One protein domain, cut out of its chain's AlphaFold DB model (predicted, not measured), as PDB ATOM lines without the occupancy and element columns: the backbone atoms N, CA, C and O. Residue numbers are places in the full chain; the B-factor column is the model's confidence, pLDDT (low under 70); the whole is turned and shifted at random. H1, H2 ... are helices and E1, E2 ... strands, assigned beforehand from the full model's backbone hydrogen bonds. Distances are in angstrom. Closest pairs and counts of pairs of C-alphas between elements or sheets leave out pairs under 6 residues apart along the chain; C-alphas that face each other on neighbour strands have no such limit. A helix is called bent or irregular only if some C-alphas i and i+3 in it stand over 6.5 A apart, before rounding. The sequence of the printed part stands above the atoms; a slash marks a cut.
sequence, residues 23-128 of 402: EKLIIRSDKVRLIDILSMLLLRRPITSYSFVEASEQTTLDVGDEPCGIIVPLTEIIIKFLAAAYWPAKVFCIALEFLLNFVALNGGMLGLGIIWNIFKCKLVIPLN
ATOM      1  N   GLU A  23      -3.275  -3.131  57.377       83.50
ATOM      2  CA  GLU A  23      -3.042  -4.521  57.034       83.50
ATOM      3  C   GLU A  23      -3.199  -4.688  55.515       83.50
ATOM      4  O   GLU A  23      -4.060  -4.057  54.888       83.50
ATOM      5  N   LYS A  24      -2.374  -5.538  54.900       86.50
ATOM      6  CA  LYS A  24      -2.564  -5.945  53.503       86.50
ATOM      7  C   LYS A  24      -2.108  -7.374  53.292       86.50
ATOM      8  O   LYS A  24      -1.166  -7.839  53.934       86.50
ATOM      9  N   LEU A  25      -2.688  -7.989  52.272       87.38
ATOM     10  CA  LEU A  25      -2.169  -9.189  51.637       87.38
ATOM     11  C   LEU A  25      -2.298  -9.021  50.128       87.38
ATOM     12  O   LEU A  25      -3.406  -8.942  49.602       87.38
ATOM     13  N   ILE A  26      -1.172  -8.965  49.427       86.25
ATOM     14  CA  ILE A  26      -1.121  -8.782  47.976       86.25
ATOM     15  C   ILE A  26      -0.384  -9.955  47.356       86.25
ATOM     16  O   ILE A  26       0.809 -10.148  47.586       86.25
ATOM     17  N   ILE A  27      -1.091 -10.713  46.529       85.31
ATOM     18  CA  ILE A  27      -0.538 -11.803  45.733       85.31
ATOM     19  C   ILE A  27      -0.291 -11.266  44.323       85.31
ATOM     20  O   ILE A  27      -1.220 -10.927  43.595       85.31
ATOM     21  N   ARG A  28       0.978 -11.162  43.923       84.12
ATOM     22  CA  ARG A  28       1.371 -10.733  42.574       84.12
ATOM     23  C   ARG A  28       1.351 -11.911  41.606       84.12
ATOM     24  O   ARG A  28       2.401 -12.464  41.270       84.12
ATOM     25  N   SER A  29       0.158 -12.293  41.154       82.94
ATOM     26  CA  SER A  29      -0.055 -13.446  40.261       82.94
ATOM     27  C   SER A  29       0.710 -13.347  38.926       82.94
ATOM     28  O   SER A  29       1.046 -14.365  38.314       82.94
ATOM     29  N   ASP A  30       1.063 -12.133  38.487       79.00
ATOM     30  CA  ASP A  30       1.926 -11.879  37.325       79.00
ATOM     31  C   ASP A  30       3.368 -12.377  37.523       79.00
ATOM     32  O   ASP A  30       4.021 -12.787  36.561       79.00
ATOM     33  N   LYS A  31       3.854 -12.395  38.769       85.19
ATOM     34  CA  LYS A  31       5.203 -12.861  39.134       85.19
ATOM     35  C   LYS A  31       5.257 -14.337  39.518       85.19
ATOM     36  O   LYS A  31       6.350 -14.896  39.606       85.19
ATOM     37  N   VAL A  32       4.111 -14.975  39.751       87.44
ATOM     38  CA  VAL A  32       4.041 -16.394  40.119       87.44
ATOM     39  C   VAL A  32       4.538 -17.247  38.955       87.44
ATOM     40  O   VAL A  32       4.101 -17.073  37.818       87.44
ATOM     41  N   ARG A  33       5.418 -18.217  39.196       88.44
ATOM     42  CA  ARG A  33       5.867 -19.182  38.176       88.44
ATOM     43  C   ARG A  33       5.234 -20.549  38.420       88.44
ATOM     44  O   ARG A  33       4.768 -20.850  39.512       88.44
ATOM     45  N   LEU A  34       5.259 -21.424  37.412       86.00
ATOM     46  CA  LEU A  34       4.765 -22.803  37.565       86.00
ATOM     47  C   LEU A  34       5.499 -23.561  38.683       86.00
ATOM     48  O   LEU A  34       4.869 -24.296  39.435       86.00
ATOM     49  N   ILE A  35       6.809 -23.335  38.837       88.44
ATOM     50  CA  ILE A  35       7.595 -23.928  39.929       88.44
ATOM     51  C   ILE A  35       7.119 -23.456  41.306       88.44
ATOM     52  O   ILE A  35       7.137 -24.229  42.258       88.44
ATOM     53  N   ASP A  36       6.639 -22.217  41.403       89.12
ATOM     54  CA  ASP A  36       6.138 -21.659  42.650       89.12
ATOM     55  C   ASP A  36       4.785 -22.297  43.024       89.12
ATOM     56  O   ASP A  36       4.568 -22.655  44.178       89.12
ATOM     57  N   ILE A  37       3.915 -22.553  42.037       87.62
ATOM     58  CA  ILE A  37       2.661 -23.311  42.226       87.62
ATOM     59  C   ILE A  37       2.942 -24.747  42.670       87.62
ATOM     60  O   ILE A  37       2.327 -25.240  43.618       87.62
ATOM     61  N   LEU A  38       3.894 -25.421  42.022       87.62
ATOM     62  CA  LEU A  38       4.312 -26.767  42.421       87.62
ATOM     63  C   LEU A  38       4.892 -26.769  43.840       87.62
ATOM     64  O   LEU A  38       4.576 -27.658  44.625       87.62
ATOM     65  N   SER A  39       5.680 -25.750  44.193       87.31
ATOM     66  CA  SER A  39       6.183 -25.554  45.555       87.31
ATOM     67  C   SER A  39       5.039 -25.399  46.563       87.31
ATOM     68  O   SER A  39       5.084 -26.032  47.615       87.31
ATOM     69  N   MET A  40       3.995 -24.625  46.250       87.12
ATOM     70  CA  MET A  40       2.822 -24.475  47.124       87.12
ATOM     71  C   MET A  40       2.116 -25.816  47.364       87.12
ATOM     72  O   MET A  40       1.819 -26.156  48.507       87.12
ATOM     73  N   LEU A  41       1.912 -26.606  46.305       86.06
ATOM     74  CA  LEU A  41       1.223 -27.898  46.389       86.06
ATOM     75  C   LEU A  41       2.048 -28.987  47.094       86.06
ATOM     76  O   LEU A  41       1.488 -29.778  47.854       86.06
ATOM     77  N   LEU A  42       3.361 -29.042  46.841       86.62
ATOM     78  CA  LEU A  42       4.236 -30.128  47.301       86.62
ATOM     79  C   LEU A  42       4.943 -29.815  48.619       86.62
ATOM     80  O   LEU A  42       5.006 -30.669  49.499       86.62
ATOM     81  N   LEU A  43       5.493 -28.605  48.755       84.50
ATOM     82  CA  LEU A  43       6.297 -28.212  49.915       84.50
ATOM     83  C   LEU A  43       5.458 -27.587  51.029       84.50
ATOM     84  O   LEU A  43       5.985 -27.408  52.123       84.50
ATOM     85  N   ARG A  44       4.186 -27.249  50.756       81.56
ATOM     86  CA  ARG A  44       3.216 -26.763  51.752       81.56
ATOM     87  C   ARG A  44       3.758 -25.627  52.633       81.56
ATOM     88  O   ARG A  44       3.456 -25.543  53.816       81.56
ATOM     89  N   ARG A  45       4.580 -24.752  52.047       82.88
ATOM     90  CA  ARG A  45       5.169 -23.602  52.748       82.88
ATOM     91  C   ARG A  45       4.095 -22.556  53.084       82.88
ATOM     92  O   ARG A  45       3.106 -22.472  52.345       82.88
ATOM     93  N   PRO A  46       4.308 -21.726  54.120       83.75
ATOM     94  CA  PRO A  46       3.442 -20.586  54.407       83.75
ATOM     95  C   PRO A  46       3.349 -19.651  53.199       83.75
ATOM     96  O   PRO A  46       4.341 -19.445  52.491       83.75
ATOM     97  N   ILE A  47       2.173 -19.070  52.952       82.56
ATOM     98  CA  ILE A  47       1.950 -18.192  51.789       82.56
ATOM     99  C   ILE A  47       2.864 -16.955  51.813       82.56
ATOM    100  O   ILE A  47       3.395 -16.549  50.784       82.56
ATOM    101  N   THR A  48       3.128 -16.411  52.997       84.19
ATOM    102  CA  THR A  48       3.981 -15.234  53.223       84.19
ATOM    103  C   THR A  48       5.467 -15.503  52.968       84.19
ATOM    104  O   THR A  48       6.239 -14.565  52.806       84.19
ATOM    105  N   SER A  49       5.880 -16.773  52.863       84.50
ATOM    106  CA  SER A  49       7.271 -17.143  52.549       84.50
ATOM    107  C   SER A  49       7.646 -16.946  51.074       84.50
ATOM    108  O   SER A  49       8.822 -17.032  50.710       84.50
ATOM    109  N   TYR A  50       6.660 -16.717  50.205       86.31
ATOM    110  CA  TYR A  50       6.873 -16.597  48.771       86.31
ATOM    111  C   TYR A  50       7.160 -15.155  48.343       86.31
ATOM    112  O   TYR A  50       6.442 -14.229  48.693       86.31
ATOM    113  N   SER A  51       8.150 -14.965  47.464       86.00
ATOM    114  CA  SER A  51       8.593 -13.635  47.004       86.00
ATOM    115  C   SER A  51       7.565 -12.849  46.179       86.00
ATOM    116  O   SER A  51       7.794 -11.684  45.863       86.00
ATOM    117  N   PHE A  52       6.479 -13.491  45.742       85.94
ATOM    118  CA  PHE A  52       5.372 -12.849  45.027       85.94
ATOM    119  C   PHE A  52       4.230 -12.427  45.964       85.94
ATOM    120  O   PHE A  52       3.231 -11.895  45.482       85.94
ATOM    121  N   VAL A  53       4.364 -12.658  47.273       85.81
ATOM    122  CA  VAL A  53       3.391 -12.272  48.295       85.81
ATOM    123  C   VAL A  53       3.952 -11.098  49.084       85.81
ATOM    124  O   VAL A  53       5.052 -11.163  49.623       85.81
ATOM    125  N   GLU A  54       3.190 -10.013  49.138       85.19
ATOM    126  CA  GLU A  54       3.481  -8.850  49.971       85.19
ATOM    127  C   GLU A  54       2.409  -8.772  51.060       85.19
ATOM    128  O   GLU A  54       1.243  -8.514  50.761       85.19
ATOM    129  N   ALA A  55       2.797  -9.001  52.312       84.56
ATOM    130  CA  ALA A  55       1.915  -8.946  53.475       84.56
ATOM    131  C   ALA A  55       2.441  -7.929  54.494       84.56
ATOM    132  O   ALA A  55       3.654  -7.723  54.574       84.56
ATOM    133  N   SER A  56       1.546  -7.314  55.269       82.56
ATOM    134  CA  SER A  56       1.962  -6.478  56.403       82.56
ATOM    135  C   SER A  56       2.606  -7.333  57.499       82.56
ATOM    136  O   SER A  56       2.408  -8.553  57.545       82.56
ATOM    137  N   GLU A  57       3.368  -6.719  58.411       81.12
ATOM    138  CA  GLU A  57       3.937  -7.443  59.561       81.12
ATOM    139  C   GLU A  57       2.832  -8.104  60.394       81.12
ATOM    140  O   GLU A  57       2.912  -9.294  60.693       81.12
ATOM    141  N   GLN A  58       1.756  -7.363  60.681       77.75
ATOM    142  CA  GLN A  58       0.603  -7.868  61.425       77.75
ATOM    143  C   GLN A  58      -0.075  -9.033  60.689       77.75
ATOM    144  O   GLN A  58      -0.283 -10.090  61.275       77.75
ATOM    145  N   THR A  59      -0.317  -8.901  59.382       79.38
ATOM    146  CA  THR A  59      -0.898  -9.978  58.567       79.38
ATOM    147  C   THR A  59       0.010 -11.207  58.506       79.38
ATOM    148  O   THR A  59      -0.479 -12.333  58.495       79.38
ATOM    149  N   THR A  60       1.329 -11.019  58.494       77.62
ATOM    150  CA  THR A  60       2.287 -12.131  58.511       77.62
ATOM    151  C   THR A  60       2.218 -12.910  59.822       77.62
ATOM    152  O   THR A  60       2.274 -14.138  59.801       77.62
ATOM    153  N   LEU A  61       2.042 -12.210  60.945       77.38
ATOM    154  CA  LEU A  61       1.845 -12.832  62.254       77.38
ATOM    155  C   LEU A  61       0.498 -13.560  62.345       77.38
ATOM    156  O   LEU A  61       0.454 -14.675  62.860       77.38
ATOM    157  N   ASP A  62      -0.571 -12.956  61.821       76.88
ATOM    158  CA  ASP A  62      -1.931 -13.504  61.902       76.88
ATOM    159  C   ASP A  62      -2.134 -14.728  60.997       76.88
ATOM    160  O   ASP A  62      -2.825 -15.673  61.375       76.88
ATOM    161  N   VAL A  63      -1.518 -14.736  59.808       74.38
ATOM    162  CA  VAL A  63      -1.510 -15.905  58.909       74.38
ATOM    163  C   VAL A  63      -0.581 -17.002  59.442       74.38
ATOM    164  O   VAL A  63      -0.857 -18.187  59.257       74.38
ATOM    165  N   GLY A  64       0.499 -16.614  60.128       69.88
ATOM    166  CA  GLY A  64       1.442 -17.526  60.763       69.88
ATOM    167  C   GLY A  64       2.153 -18.472  59.787       69.88
ATOM    168  O   GLY A  64       2.238 -18.230  58.582       69.88
ATOM    169  N   ASP A  65       2.661 -19.579  60.334       70.94
ATOM    170  CA  ASP A  65       3.354 -20.638  59.586       70.94
ATOM    171  C   ASP A  65       2.396 -21.701  59.009       70.94
ATOM    172  O   ASP A  65       2.825 -22.776  58.577       70.94
ATOM    173  N   GLU A  66       1.089 -21.428  59.004       67.94
ATOM    174  CA  GLU A  66       0.088 -22.340  58.457       67.94
ATOM    175  C   GLU A  66       0.370 -22.600  56.963       67.94
ATOM    176  O   GLU A  66       0.506 -21.659  56.165       67.94
ATOM    177  N   PRO A  67       0.465 -23.877  56.547       66.75
ATOM    178  CA  PRO A  67       0.618 -24.234  55.151       66.75
ATOM    179  C   PRO A  67      -0.429 -23.572  54.270       66.75
ATOM    180  O   PRO A  67      -1.628 -23.636  54.540       66.75
ATOM    181  N   CYS A  68       0.020 -23.010  53.151       68.25
ATOM    182  CA  CYS A  68      -0.882 -22.449  52.162       68.25
ATOM    183  C   CYS A  68      -1.893 -23.519  51.696       68.25
ATOM    184  O   CYS A  68      -1.517 -24.515  51.073       68.25
ATOM    185  N   GLY A  69      -3.179 -23.322  52.010       76.06
ATOM    186  CA  GLY A  69      -4.254 -24.229  51.603       76.06
ATOM    187  C   GLY A  69      -4.364 -24.352  50.078       76.06
ATOM    188  O   GLY A  69      -3.886 -23.492  49.342       76.06
ATOM    189  N   ILE A  70      -5.035 -25.402  49.587       81.06
ATOM    190  CA  ILE A  70      -5.111 -25.725  48.145       81.06
ATOM    191  C   ILE A  70      -5.772 -24.631  47.288       81.06
ATOM    192  O   ILE A  70      -5.594 -24.608  46.074       81.06
ATOM    193  N   ILE A  71      -6.515 -23.715  47.912       81.69
ATOM    194  CA  ILE A  71      -7.237 -22.651  47.214       81.69
ATOM    195  C   ILE A  71      -6.280 -21.723  46.474       81.69
ATOM    196  O   ILE A  71      -6.488 -21.475  45.297       81.69
ATOM    197  N   VAL A  72      -5.211 -21.254  47.114       84.69
ATOM    198  CA  VAL A  72      -4.273 -20.302  46.500       84.69
ATOM    199  C   VAL A  72      -3.574 -20.888  45.264       84.69
ATOM    200  O   VAL A  72      -3.657 -20.265  44.208       84.69
ATOM    201  N   PRO A  73      -2.943 -22.084  45.301       86.06
ATOM    202  CA  PRO A  73      -2.354 -22.658  44.096       86.06
ATOM    203  C   PRO A  73      -3.406 -22.987  43.030       86.06
ATOM    204  O   PRO A  73      -3.114 -22.831  41.847       86.06
ATOM    205  N   LEU A  74      -4.626 -23.394  43.406       86.25
ATOM    206  CA  LEU A  74      -5.718 -23.594  42.447       86.25
ATOM    207  C   LEU A  74      -6.114 -22.276  41.764       86.25
ATOM    208  O   LEU A  74      -6.244 -22.240  40.542       86.25
ATOM    209  N   THR A  75      -6.250 -21.196  42.531       85.50
ATOM    210  CA  THR A  75      -6.508 -19.845  42.026       85.50
ATOM    211  C   THR A  75      -5.407 -19.406  41.066       85.50
ATOM    212  O   THR A  75      -5.708 -18.967  39.960       85.50
ATOM    213  N   GLU A  76      -4.135 -19.601  41.414       87.31
ATOM    214  CA  GLU A  76      -3.009 -19.254  40.536       87.31
ATOM    215  C   GLU A  76      -2.984 -20.085  39.240       87.31
ATOM    216  O   GLU A  76      -2.670 -19.560  38.168       87.31
ATOM    217  N   ILE A  77      -3.367 -21.367  39.293       87.88
ATOM    218  CA  ILE A  77      -3.554 -22.200  38.091       87.88
ATOM    219  C   ILE A  77      -4.668 -21.625  37.212       87.88
ATOM    220  O   ILE A  77      -4.477 -21.476  36.002       87.88
ATOM    221  N   ILE A  78      -5.811 -21.281  37.812       85.50
ATOM    222  CA  ILE A  78      -6.951 -20.690  37.102       85.50
ATOM    223  C   ILE A  78      -6.531 -19.370  36.452       85.50
ATOM    224  O   ILE A  78      -6.739 -19.208  35.252       85.50
ATOM    225  N   ILE A  79      -5.874 -18.465  37.182       83.19
ATOM    226  CA  ILE A  79      -5.401 -17.175  36.654       83.19
ATOM    227  C   ILE A  79      -4.458 -17.387  35.462       83.19
ATOM    228  O   ILE A  79      -4.607 -16.721  34.435       83.19
ATOM    229  N   LYS A  80      -3.529 -18.349  35.538       84.88
ATOM    230  CA  LYS A  80      -2.623 -18.666  34.417       84.88
ATOM    231  C   LYS A  80      -3.354 -19.211  33.200       84.88
ATOM    232  O   LYS A  80      -3.054 -18.801  32.078       84.88
ATOM    233  N   PHE A  81      -4.315 -20.105  33.413       85.06
ATOM    234  CA  PHE A  81      -5.154 -20.623  32.340       85.06
ATOM    235  C   PHE A  81      -5.980 -19.505  31.688       85.06
ATOM    236  O   PHE A  81      -5.972 -19.365  30.466       85.06
ATOM    237  N   LEU A  82      -6.628 -18.661  32.496       82.62
ATOM    238  CA  LEU A  82      -7.415 -17.515  32.040       82.62
ATOM    239  C   LEU A  82      -6.569 -16.518  31.240       82.62
ATOM    240  O   LEU A  82      -7.008 -16.053  30.186       82.62
ATOM    241  N   ALA A  83      -5.346 -16.231  31.692       80.88
ATOM    242  CA  ALA A  83      -4.411 -15.363  30.982       80.88
ATOM    243  C   ALA A  83      -4.001 -15.949  29.619       80.88
ATOM    244  O   ALA A  83      -3.996 -15.228  28.620       80.88
ATOM    245  N   ALA A  84      -3.713 -17.255  29.554       84.75
ATOM    246  CA  ALA A  84      -3.376 -17.938  28.302       84.75
ATOM    247  C   ALA A  84      -4.567 -17.997  27.326       84.75
ATOM    248  O   ALA A  84      -4.394 -17.836  26.117       84.75
ATOM    249  N   ALA A  85      -5.781 -18.179  27.848       84.81
ATOM    250  CA  ALA A  85      -7.008 -18.242  27.060       84.81
ATOM    251  C   ALA A  85      -7.513 -16.865  26.585       84.81
ATOM    252  O   ALA A  85      -8.370 -16.820  25.703       84.81
ATOM    253  N   TYR A  86      -6.985 -15.753  27.117       83.75
ATOM    254  CA  TYR A  86      -7.513 -14.401  26.886       83.75
ATOM    255  C   TYR A  86      -7.648 -14.030  25.410       83.75
ATOM    256  O   TYR A  86      -8.734 -13.693  24.945       83.75
ATOM    257  N   TRP A  87      -6.542 -14.062  24.665       84.06
ATOM    258  CA  TRP A  87      -6.548 -13.635  23.266       84.06
ATOM    259  C   TRP A  87      -7.436 -14.527  22.387       84.06
ATOM    260  O   TRP A  87      -8.266 -13.973  21.662       84.06
ATOM    261  N   PRO A  88      -7.346 -15.870  22.476       88.00
ATOM    262  CA  PRO A  88      -8.267 -16.761  21.772       88.00
ATOM    263  C   PRO A  88      -9.741 -16.492  22.101       88.00
ATOM    264  O   PRO A  88     -10.557 -16.343  21.190       88.00
ATOM    265  N   ALA A  89     -10.078 -16.373  23.387       85.50
ATOM    266  CA  ALA A  89     -11.449 -16.155  23.840       85.50
ATOM    267  C   ALA A  89     -11.992 -14.791  23.385       85.50
ATOM    268  O   ALA A  89     -13.130 -14.700  22.924       85.50
ATOM    269  N   LYS A  90     -11.157 -13.745  23.415       84.31
ATOM    270  CA  LYS A  90     -11.510 -12.405  22.930       84.31
ATOM    271  C   LYS A  90     -11.793 -12.383  21.430       84.31
ATOM    272  O   LYS A  90     -12.789 -11.799  21.008       84.31
ATOM    273  N   VAL A  91     -10.942 -13.014  20.619       87.44
ATOM    274  CA  VAL A  91     -11.148 -13.094  19.161       87.44
ATOM    275  C   VAL A  91     -12.423 -13.871  18.844       87.44
ATOM    276  O   VAL A  91     -13.223 -13.422  18.024       87.44
ATOM    277  N   PHE A  92     -12.645 -14.993  19.533       89.56
ATOM    278  CA  PHE A  92     -13.874 -15.768  19.406       89.56
ATOM    279  C   PHE A  92     -15.114 -14.938  19.762       89.56
ATOM    280  O   PHE A  92     -16.072 -14.927  18.996       89.56
ATOM    281  N   CYS A  93     -15.078 -14.196  20.872       86.31
ATOM    282  CA  CYS A  93     -16.172 -13.329  21.305       86.31
ATOM    283  C   CYS A  93     -16.507 -12.263  20.251       86.31
ATOM    284  O   CYS A  93     -17.659 -12.148  19.838       86.31
ATOM    285  N   ILE A  94     -15.498 -11.560  19.722       88.50
ATOM    286  CA  ILE A  94     -15.689 -10.554  18.663       88.50
ATOM    287  C   ILE A  94     -16.310 -11.179  17.406       88.50
ATOM    288  O   ILE A  94     -17.236 -10.605  16.828       88.50
ATOM    289  N   ALA A  95     -15.819 -12.347  16.982       90.69
ATOM    290  CA  ALA A  95     -16.342 -13.050  15.812       90.69
ATOM    291  C   ALA A  95     -17.786 -13.526  16.025       90.69
ATOM    292  O   ALA A  95     -18.623 -13.388  15.131       90.69
ATOM    293  N   LEU A  96     -18.087 -14.049  17.215       90.50
ATOM    294  CA  LEU A  96     -19.418 -14.513  17.584       90.50
ATOM    295  C   LEU A  96     -20.415 -13.351  17.636       90.50
ATOM    296  O   LEU A  96     -21.479 -13.444  17.032       90.50
ATOM    297  N   GLU A  97     -20.067 -12.236  18.280       91.62
ATOM    298  CA  GLU A  97     -20.913 -11.037  18.308       91.62
ATOM    299  C   GLU A  97     -21.152 -10.471  16.910       91.62
ATOM    300  O   GLU A  97     -22.278 -10.085  16.591       91.62
ATOM    301  N   PHE A  98     -20.125 -10.446  16.054       92.31
ATOM    302  CA  PHE A  98     -20.290 -10.041  14.660       92.31
ATOM    303  C   PHE A  98     -21.283 -10.955  13.935       92.31
ATOM    304  O   PHE A  98     -22.226 -10.459  13.318       92.31
ATOM    305  N   LEU A  99     -21.106 -12.277  14.038       90.88
ATOM    306  CA  LEU A  99     -21.971 -13.257  13.383       90.88
ATOM    307  C   LEU A  99     -23.420 -13.135  13.861       90.88
ATOM    308  O   LEU A  99     -24.343 -13.082  13.047       90.88
ATOM    309  N   LEU A 100     -23.626 -13.056  15.174       90.50
ATOM    310  CA  LEU A 100     -24.956 -12.971  15.759       90.50
ATOM    311  C   LEU A 100     -25.647 -11.643  15.416       90.50
ATOM    312  O   LEU A 100     -26.827 -11.656  15.063       90.50
ATOM    313  N   ASN A 101     -24.934 -10.507  15.437       91.62
ATOM    314  CA  ASN A 101     -25.499  -9.224  15.002       91.62
ATOM    315  C   ASN A 101     -25.793  -9.232  13.498       91.62
ATOM    316  O   ASN A 101     -26.830  -8.726  13.077       91.62
ATOM    317  N   PHE A 102     -24.927  -9.840  12.683       90.75
ATOM    318  CA  PHE A 102     -25.126  -9.921  11.236       90.75
ATOM    319  C   PHE A 102     -26.403 -10.693  10.908       90.75
ATOM    320  O   PHE A 102     -27.212 -10.243  10.098       90.75
ATOM    321  N   VAL A 103     -26.632 -11.813  11.590       88.50
ATOM    322  CA  VAL A 103     -27.876 -12.578  11.467       88.50
ATOM    323  C   VAL A 103     -29.075 -11.771  11.983       88.50
ATOM    324  O   VAL A 103     -30.105 -11.706  11.308       88.50
ATOM    325  N   ALA A 104     -28.955 -11.132  13.150       87.12
ATOM    326  CA  ALA A 104     -30.051 -10.392  13.774       87.12
ATOM    327  C   ALA A 104     -30.522  -9.189  12.935       87.12
ATOM    328  O   ALA A 104     -31.726  -8.986  12.788       87.12
ATOM    329  N   LEU A 105     -29.596  -8.427  12.348       87.62
ATOM    330  CA  LEU A 105     -29.903  -7.231  11.553       87.62
ATOM    331  C   LEU A 105     -30.383  -7.551  10.128       87.62
ATOM    332  O   LEU A 105     -30.930  -6.680   9.455       87.62
ATOM    333  N   ASN A 106     -30.224  -8.794   9.660       87.94
ATOM    334  CA  ASN A 106     -30.592  -9.210   8.301       87.94
ATOM    335  C   ASN A 106     -31.722 -10.249   8.247       87.94
ATOM    336  O   ASN A 106     -31.810 -11.035   7.304       87.94
ATOM    337  N   GLY A 107     -32.621 -10.241   9.233       77.12
ATOM    338  CA  GLY A 107     -33.851 -11.039   9.179       77.12
ATOM    339  C   GLY A 107     -33.723 -12.485   9.673       77.12
ATOM    340  O   GLY A 107     -34.576 -13.308   9.340       77.12
ATOM    341  N   GLY A 108     -32.710 -12.801  10.485       76.00
ATOM    342  CA  GLY A 108     -32.635 -14.046  11.260       76.00
ATOM    343  C   GLY A 108     -31.990 -15.252  10.554       76.00
ATOM    344  O   GLY A 108     -31.516 -15.174   9.424       76.00
ATOM    345  N   MET A 109     -31.950 -16.394  11.259       63.62
ATOM    346  CA  MET A 109     -31.148 -17.586  10.902       63.62
ATOM    347  C   MET A 109     -31.647 -18.394   9.694       63.62
ATOM    348  O   MET A 109     -30.934 -19.276   9.228       63.62
ATOM    349  N   LEU A 110     -32.839 -18.119   9.157       65.12
ATOM    350  CA  LEU A 110     -33.403 -18.916   8.056       65.12
ATOM    351  C   LEU A 110     -32.772 -18.619   6.680       65.12
ATOM    352  O   LEU A 110     -33.239 -19.150   5.676       65.12
ATOM    353  N   GLY A 111     -31.739 -17.767   6.604       61.00
ATOM    354  CA  GLY A 111     -30.945 -17.484   5.394       61.00
ATOM    355  C   GLY A 111     -31.670 -16.676   4.307       61.00
ATOM    356  O   GLY A 111     -31.050 -15.867   3.617       61.00
ATOM    357  N   LEU A 112     -32.993 -16.811   4.209       70.00
ATOM    358  CA  LEU A 112     -33.855 -16.102   3.265       70.00
ATOM    359  C   LEU A 112     -33.787 -14.580   3.441       70.00
ATOM    360  O   LEU A 112     -33.762 -13.864   2.446       70.00
ATOM    361  N   GLY A 113     -33.699 -14.080   4.680       76.88
ATOM    362  CA  GLY A 113     -33.585 -12.644   4.965       76.88
ATOM    363  C   GLY A 113     -32.293 -12.024   4.425       76.88
ATOM    364  O   GLY A 113     -32.335 -10.984   3.770       76.88
ATOM    365  N   ILE A 114     -31.159 -12.708   4.607       80.56
ATOM    366  CA  ILE A 114     -29.846 -12.260   4.122       80.56
ATOM    367  C   ILE A 114     -29.829 -12.240   2.593       80.56
ATOM    368  O   ILE A 114     -29.486 -11.223   1.996       80.56
ATOM    369  N   ILE A 115     -30.258 -13.335   1.957       79.31
ATOM    370  CA  ILE A 115     -30.325 -13.443   0.492       79.31
ATOM    371  C   ILE A 115     -31.234 -12.346  -0.079       79.31
ATOM    372  O   ILE A 115     -30.871 -11.654  -1.029       79.31
ATOM    373  N   TRP A 116     -32.394 -12.123   0.538       78.50
ATOM    374  CA  TRP A 116     -33.343 -11.094   0.119       78.50
ATOM    375  C   TRP A 116     -32.813  -9.669   0.319       78.50
ATOM    376  O   TRP A 116     -33.033  -8.807  -0.533       78.50
ATOM    377  N   ASN A 117     -32.073  -9.413   1.399       80.69
ATOM    378  CA  ASN A 117     -31.416  -8.127   1.631       80.69
ATOM    379  C   ASN A 117     -30.269  -7.874   0.647       80.69
ATOM    380  O   ASN A 117     -30.082  -6.723   0.250       80.69
ATOM    381  N   ILE A 118     -29.556  -8.915   0.199       83.50
ATOM    382  CA  ILE A 118     -28.581  -8.809  -0.898       83.50
ATOM    383  C   ILE A 118     -29.295  -8.392  -2.186       83.50
ATOM    384  O   ILE A 118     -28.916  -7.389  -2.785       83.50
ATOM    385  N   PHE A 119     -30.378  -9.082  -2.567       84.81
ATOM    386  CA  PHE A 119     -31.159  -8.722  -3.759       84.81
ATOM    387  C   PHE A 119     -31.752  -7.308  -3.689       84.81
ATOM    388  O   PHE A 119     -31.873  -6.639  -4.713       84.81
ATOM    389  N   LYS A 120     -32.112  -6.833  -2.493       85.38
ATOM    390  CA  LYS A 120     -32.635  -5.477  -2.268       85.38
ATOM    391  C   LYS A 120     -31.555  -4.406  -2.083       85.38
ATOM    392  O   LYS A 120     -31.922  -3.250  -1.884       85.38
ATOM    393  N   CYS A 121     -30.268  -4.765  -2.089       83.06
ATOM    394  CA  CYS A 121     -29.154  -3.885  -1.712       83.06
ATOM    395  C   CYS A 121     -29.348  -3.209  -0.335       83.06
ATOM    396  O   CYS A 121     -28.964  -2.059  -0.135       83.06
ATOM    397  N   LYS A 122     -29.970  -3.920   0.616       86.44
ATOM    398  CA  LYS A 122     -30.256  -3.472   1.994       86.44
ATOM    399  C   LYS A 122     -29.507  -4.289   3.054       86.44
ATOM    400  O   LYS A 122     -29.925  -4.334   4.205       86.44
ATOM    401  N   LEU A 123     -28.442  -4.986   2.661       86.88
ATOM    402  CA  LEU A 123     -27.644  -5.794   3.579       86.88
ATOM    403  C   LEU A 123     -26.940  -4.898   4.609       86.88
ATOM    404  O   LEU A 123     -26.189  -3.997   4.239       86.88
ATOM    405  N   VAL A 124     -27.155  -5.178   5.894       87.12
ATOM    406  CA  VAL A 124     -26.511  -4.458   6.998       87.12
ATOM    407  C   VAL A 124     -25.304  -5.251   7.480       87.12
ATOM    408  O   VAL A 124     -25.430  -6.408   7.872       87.12
ATOM    409  N   ILE A 125     -24.120  -4.641   7.471       89.12
ATOM    410  CA  ILE A 125     -22.896  -5.266   7.985       89.12
ATOM    411  C   ILE A 125     -22.536  -4.575   9.311       89.12
ATOM    412  O   ILE A 125     -22.209  -3.385   9.288       89.12
ATOM    413  N   PRO A 126     -22.578  -5.272  10.464       87.81
ATOM    414  CA  PRO A 126     -22.392  -4.672  11.789       87.81
ATOM    415  C   PRO A 126     -20.910  -4.419  12.109       87.81
ATOM    416  O   PRO A 126     -20.341  -5.004  13.029       87.81
ATOM    417  N   LEU A 127     -20.259  -3.553  11.331       88.06
ATOM    418  CA  LEU A 127     -18.873  -3.139  11.587       88.06
ATOM    419  C   LEU A 127     -18.784  -2.115  12.725       88.06
ATOM    420  O   LEU A 127     -17.780  -2.055  13.433       88.06
ATOM    421  N   ASN A 128     -19.838  -1.319  12.921       88.56
ATOM    422  CA  ASN A 128     -19.894  -0.330  13.987       88.56
ATOM    423  C   ASN A 128     -20.450  -0.943  15.283       88.56
ATOM    424  O   ASN A 128     -21.659  -0.982  15.493       88.56
TER     425      ASN A 128
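Overview. This is residues 23 to 128 of the 402 residues of the protein "Lipase_3 domain-containing protein" of Hordeum vulgare subsp. vulgare (UniProt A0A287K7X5). A small head, the two-stranded antiparallel sheet E1 - E2 with H1 and H2, and a smaller end with H4 sit at opposite ends of the long bent helix H3. The 106 printed residues run E1 H1 E2 H2 H3 H4, mostly helix. The whole is extended, radius of gyration 24.8 A, spanning 73 by 28 by 18 A.

Arrangement. E1, residues 24 to 27, is antiparallel to E2, residues 53 to 55; N 26 and O 54 are 2.8 A apart. H2, residues 57 to 63, is nearest E1 at the C-alphas of Thr 59 and Lys 24, 6.7 A. H3, residues 71 to 105, assigned as one helix by its hydrogen bonds, is bent: C-alphas 84 and 87 are 7.3 A apart, and arms H3a, 71 to 84, and H3b, 87 to 105, stand at a steep tilt of 61 degrees. H1, residues 34 to 43, touches H3a's residues 73 to 77 alone, closest C-alphas Ile 37 and Pro 73, 5.4 A. H4, residues 112 to 119, is close to H3b but not clearly touching, C-alphas Ile 114 and Val 103, 7.6 A. In H1, H2, H4 and the arms H3a and H3b, every O i to N i+4 pair is within hydrogen-bond range.

Along the chain. E1 begins at C-alpha 24 (-2.564, -5.945, 53.503); H4 ends at C-alpha 119 (-31.159, -8.722, -3.759). H3a is 19.9 A long, H3b 26.9 A.

Size, cuts and confidence. The printed part has no cut and no long link; pLDDT is under 70 at residues 64, 66 to 68 and 109 to 111.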